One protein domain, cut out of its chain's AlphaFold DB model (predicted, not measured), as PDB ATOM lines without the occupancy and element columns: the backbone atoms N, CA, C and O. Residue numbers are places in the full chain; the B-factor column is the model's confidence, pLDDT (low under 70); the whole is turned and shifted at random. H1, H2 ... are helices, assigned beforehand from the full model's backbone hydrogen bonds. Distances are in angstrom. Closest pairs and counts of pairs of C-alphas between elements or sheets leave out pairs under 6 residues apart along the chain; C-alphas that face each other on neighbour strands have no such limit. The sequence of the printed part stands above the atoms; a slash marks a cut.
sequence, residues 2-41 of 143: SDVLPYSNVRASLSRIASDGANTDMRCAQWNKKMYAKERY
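Overview. This is residues 2 to 41 of the 143 residues of the protein "Abhydrolase_4 domain-containing protein" of Aspergillus flavus (strain ATCC 200026 / FGSC A1120 / IAM 13836 / NRRL 3357 / JCM 12722 / SRRC 167) (UniProt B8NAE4). A loose fold-back of two helices, H1 and H3, has the short H2 at the turn, and a free tail, residues 30 to 41, sticks out beyond H3. The printed part has 40 residues with three named helices, H1, H2 and H3 in order, and no named strand: all helix. It is loose, with a radius of gyration of the C-alphas of 11.4 A, and spans 31 by 22 by 14 A.

Along the chain. H1, residues 5 to 14, begins at C-alpha 5 (158.041, 156.481, 197.775) and is 14.4 A long. H2 is residues 16 to 19, 5.0 A. H3, residues 22 to 29, 10.7 A, ends at C-alpha 29 (160.766, 156.914, 186.862).

Arrangement. H1 and H2 touch; their closest C-alphas, Ala 12 and Ser 19, are 4.8 A apart. H2 and H3 meet only through their link. H1 and H3 are close but not clearly touching; their closest C-alphas, Ser 8 and Ala 22, are 6.3 A apart. They run opposite ways at a steep tilt of 37 degrees, only just past shallow. In H1 and H3 every O i to N i+4 pair is within hydrogen-bond range; H2 is too short for one.

Size, cuts and confidence. The farthest C-alphas, Arg 16 and Lys 34, are 31.8 A apart. The printed part has no cut, and both links are tight. Residues 20 to 22 have pLDDT under 70.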
ATOM      1  N   SER A   2     163.398 158.448 196.492       78.75
ATOM      2  CA  SER A   2     162.530 159.359 197.268       78.75
ATOM      3  C   SER A   2     161.258 159.798 196.542       78.75
ATOM      4  O   SER A   2     160.190 159.803 197.136       78.75
ATOM      5  N   ASP A   3     161.373 160.103 195.251       79.38
ATOM      6  CA  ASP A   3     160.295 160.714 194.470       79.38
ATOM      7  C   ASP A   3     159.128 159.753 194.193       79.38
ATOM      8  O   ASP A   3     158.010 160.201 193.951       79.38
ATOM      9  N   VAL A   4     159.366 158.435 194.252       80.88
ATOM     10  CA  VAL A   4     158.321 157.418 194.046       80.88
ATOM     11  C   VAL A   4     157.743 156.870 195.352       80.88
ATOM     12  O   VAL A   4     156.644 156.322 195.345       80.88
ATOM     13  N   LEU A   5     158.446 157.044 196.481       83.94
ATOM     14  CA  LEU A   5     158.041 156.481 197.775       83.94
ATOM     15  C   LEU A   5     156.625 156.888 198.208       83.94
ATOM     16  O   LEU A   5     155.900 156.012 198.678       83.94
ATOM     17  N   PRO A   6     156.177 158.151 198.038       86.81
ATOM     18  CA  PRO A   6     154.808 158.521 198.386       86.81
ATOM     19  C   PRO A   6     153.767 157.691 197.624       86.81
ATOM     20  O   PRO A   6     152.805 157.217 198.224       86.81
ATOM     21  N   TYR A   7     153.988 157.449 196.328       82.75
ATOM     22  CA  TYR A   7     153.080 156.662 195.490       82.75
ATOM     23  C   TYR A   7     153.079 155.187 195.890       82.75
ATOM     24  O   TYR A   7     152.012 154.588 196.023       82.75
ATOM     25  N   SER A   8     154.258 154.615 196.155       83.12
ATOM     26  CA  SER A   8     154.366 153.235 196.634       83.12
ATOM     27  C   SER A   8     153.669 153.051 197.984       83.12
ATOM     28  O   SER A   8     152.951 152.075 198.164       83.12
ATOM     29  N   ASN A   9     153.794 154.009 198.907       86.31
ATOM     30  CA  ASN A   9     153.139 153.942 200.215       86.31
ATOM     31  C   ASN A   9     151.609 154.020 200.115       86.31
ATOM     32  O   ASN A   9     150.912 153.276 200.802       86.31
ATOM     33  N   VAL A  10     151.078 154.889 199.246       86.81
ATOM     34  CA  VAL A  10     149.629 154.963 198.985       86.81
ATOM     35  C   VAL A  10     149.129 153.668 198.349       86.81
ATOM     36  O   VAL A  10     148.085 153.145 198.726       86.81
ATOM     37  N   ARG A  11     149.883 153.096 197.410       84.38
ATOM     38  CA  ARG A  11     149.524 151.811 196.808       84.38
ATOM     39  C   ARG A  11     149.547 150.682 197.843       84.38
ATOM     40  O   ARG A  11     148.616 149.887 197.861       84.38
ATOM     41  N   ALA A  12     150.538 150.663 198.738       85.38
ATOM     42  CA  ALA A  12     150.660 149.693 199.829       85.38
ATOM     43  C   ALA A  12     149.497 149.742 200.820       85.38
ATOM     44  O   ALA A  12     149.069 148.691 201.302       85.38
ATOM     45  N   SER A  13     148.979 150.938 201.119       87.94
ATOM     46  CA  SER A  13     147.835 151.088 202.023       87.94
ATOM     47  C   SER A  13     146.518 150.625 201.396       87.94
ATOM     48  O   SER A  13     145.625 150.197 202.122       87.94
ATOM     49  N   LEU A  14     146.407 150.659 200.062       86.19
ATOM     50  CA  LEU A  14     145.242 150.165 199.322       86.19
ATOM     51  C   LEU A  14     145.317 148.660 199.044       86.19
ATOM     52  O   LEU A  14     144.333 147.944 199.220       86.19
ATOM     53  N   SER A  15     146.475 148.172 198.599       85.56
ATOM     54  CA  SER A  15     146.756 146.749 198.448       85.56
ATOM     55  C   SER A  15     148.245 146.448 198.521       85.56
ATOM     56  O   SER A  15     149.059 146.945 197.741       85.56
ATOM     57  N   ARG A  16     148.573 145.500 199.396       79.19
ATOM     58  CA  ARG A  16     149.931 144.978 199.552       79.19
ATOM     59  C   ARG A  16     150.411 144.249 198.293       79.19
ATOM     60  O   ARG A  16     151.502 144.534 197.823       79.19
ATOM     61  N   ILE A  17     149.569 143.402 197.695       80.19
ATOM     62  CA  ILE A  17     149.913 142.634 196.482       80.19
ATOM     63  C   ILE A  17     150.127 143.565 195.288       80.19
ATOM     64  O   ILE A  17     151.106 143.428 194.559       80.19
ATOM     65  N   ALA A  18     149.243 144.549 195.092       75.06
ATOM     66  CA  ALA A  18     149.442 145.522 194.028       75.06
ATOM     67  C   ALA A  18     150.715 146.340 194.279       75.06
ATOM     68  O   ALA A  18     151.419 146.660 193.324       75.06
ATOM     69  N   SER A  19     151.017 146.684 195.534       70.12
ATOM     70  CA  SER A  19     152.199 147.464 195.911       70.12
ATOM     71  C   SER A  19     153.528 146.748 195.699       70.12
ATOM     72  O   SER A  19     154.531 147.424 195.467       70.12
ATOM     73  N   ASP A  20     153.554 145.416 195.691       68.31
ATOM     74  CA  ASP A  20     154.754 144.650 195.318       68.31
ATOM     75  C   ASP A  20     155.161 144.899 193.845       68.31
ATOM     76  O   ASP A  20     156.287 144.623 193.428       68.31
ATOM     77  N   GLY A  21     154.280 145.533 193.058       64.75
ATOM     78  CA  GLY A  21     154.552 146.074 191.728       64.75
ATOM     79  C   GLY A  21     155.441 147.329 191.675       64.75
ATOM     80  O   GLY A  21     155.582 147.891 190.590       64.75
ATOM     81  N   ALA A  22     156.060 147.770 192.781       65.56
ATOM     82  CA  ALA A  22     156.935 148.956 192.846       65.56
ATOM     83  C   ALA A  22     158.076 148.965 191.804       65.56
ATOM     84  O   ALA A  22     158.551 150.024 191.388       65.56
ATOM     85  N   ASN A  23     158.484 147.788 191.319       70.38
ATOM     86  CA  ASN A  23     159.427 147.656 190.205       70.38
ATOM     87  C   ASN A  23     158.959 148.383 188.932       70.38
ATOM     88  O   ASN A  23     159.786 148.925 188.198       70.38
ATOM     89  N   THR A  24     157.653 148.407 188.661       75.25
ATOM     90  CA  THR A  24     157.088 149.101 187.497       75.25
ATOM     91  C   THR A  24     157.220 150.612 187.651       75.25
ATOM     92  O   THR A  24     157.729 151.268 186.744       75.25
ATOM     93  N   ASP A  25     156.869 151.152 188.818       76.50
ATOM     94  CA  ASP A  25     156.954 152.590 189.102       76.50
ATOM     95  C   ASP A  25     158.407 153.081 188.988       76.50
ATOM     96  O   ASP A  25     158.692 154.114 188.379       76.50
ATOM     97  N   MET A  26     159.354 152.277 189.485       78.88
ATOM     98  CA  MET A  26     160.787 152.548 189.374       78.88
ATOM     99  C   MET A  26     161.294 152.550 187.933       78.88
ATOM    100  O   MET A  26     162.110 153.405 187.584       78.88
ATOM    101  N   ARG A  27     160.812 151.630 187.088       81.62
ATOM    102  CA  ARG A  27     161.147 151.607 185.655       81.62
ATOM    103  C   ARG A  27     160.612 152.849 184.947       81.62
ATOM    104  O   ARG A  27     161.352 153.478 184.197       81.62
ATOM    105  N   CYS A  28     159.371 153.244 185.230       81.94
ATOM    106  CA  CYS A  28     158.773 154.457 184.670       81.94
ATOM    107  C   CYS A  28     159.499 155.730 185.127       81.94
ATOM    108  O   CYS A  28     159.671 156.650 184.335       81.94
ATOM    109  N   ALA A  29     159.998 155.775 186.363       81.38
ATOM    110  CA  ALA A  29     160.766 156.914 186.862       81.38
ATOM    111  C   ALA A  29     162.115 157.121 186.140       81.38
ATOM    112  O   ALA A  29     162.670 158.216 186.201       81.38
ATOM    113  N   GLN A  30     162.647 156.096 185.457       84.44
ATOM    114  CA  GLN A  30     163.852 156.226 184.623       84.44
ATOM    115  C   GLN A  30     163.564 156.804 183.234       84.44
ATOM    116  O   GLN A  30     164.501 157.102 182.489       84.44
ATOM    117  N   TRP A  31     162.292 156.947 182.854       85.31
ATOM    118  CA  TRP A  31     161.943 157.478 181.548       85.31
ATOM    119  C   TRP A  31     162.488 158.904 181.393       85.31
ATOM    120  O   TRP A  31     162.420 159.722 182.311       85.31
ATOM    121  N   ASN A  32     163.067 159.204 180.226       83.12
ATOM    122  CA  ASN A  32     163.586 160.531 179.906       83.12
ATOM    123  C   ASN A  32     162.539 161.611 180.223       83.12
ATOM    124  O   ASN A  32     161.429 161.558 179.707       83.12
ATOM    125  N   LYS A  33     162.919 162.632 181.002       77.25
ATOM    126  CA  LYS A  33     162.046 163.757 181.387       77.25
ATOM    127  C   LYS A  33     161.449 164.520 180.196       77.25
ATOM    128  O   LYS A  33     160.468 165.231 180.370       77.25
ATOM    129  N   LYS A  34     162.043 164.399 179.005       79.94
ATOM    130  CA  LYS A  34     161.542 164.970 177.744       79.94
ATOM    131  C   LYS A  34     160.514 164.081 177.034       79.94
ATOM    132  O   LYS A  34     160.004 164.469 175.991       79.94
ATOM    133  N   MET A  35     160.232 162.896 177.568       77.94
ATOM    134  CA  MET A  35     159.249 161.959 177.049       77.94
ATOM    135  C   MET A  35     158.110 161.831 178.057       77.94
ATOM    136  O   MET A  35     158.235 161.194 179.099       77.94
ATOM    137  N   TYR A  36     156.997 162.482 177.735       78.44
ATOM    138  CA  TYR A  36     155.773 162.431 178.524       78.44
ATOM    139  C   TYR A  36     154.835 161.363 177.966       78.44
ATOM    140  O   TYR A  36     154.765 161.174 176.751       78.44
ATOM    141  N   ALA A  37     154.098 160.687 178.851       83.38
ATOM    142  CA  ALA A  37     153.014 159.804 178.437       83.38
ATOM    143  C   ALA A  37     151.962 160.627 177.682       83.38
ATOM    144  O   ALA A  37     151.455 161.622 178.210       83.38
ATOM    145  N   LYS A  38     151.646 160.222 176.450       87.31
ATOM    146  CA  LYS A  38     150.656 160.905 175.606       87.31
ATOM    147  C   LYS A  38     149.251 160.780 176.200       87.31
ATOM    148  O   LYS A  38     148.421 161.666 176.040       87.31
ATOM    149  N   GLU A  39     149.026 159.697 176.928       89.12
ATOM    150  CA  GLU A  39     147.789 159.295 177.581       89.12
ATOM    151  C   GLU A  39     147.671 159.861 179.003       89.12
ATOM    152  O   GLU A  39     146.814 159.431 179.775       89.12
ATOM    153  N   ARG A  40     148.532 160.815 179.390       88.94
ATOM    154  CA  ARG A  40     148.426 161.463 180.698       88.94
ATOM    155  C   ARG A  40     147.096 162.206 180.792       88.94
ATOM    156  O   ARG A  40     146.919 163.266 180.194       88.94
ATOM    157  N   TYR A  41     146.196 161.683 181.612       89.38
ATOM    158  CA  TYR A  41     144.964 162.373 181.948       89.38
ATOM    159  C   TYR A  41     145.258 163.569 182.866       89.38
ATOM    160  O   TYR A  41     146.003 163.455 183.841       89.38
TER     161      TYR A  41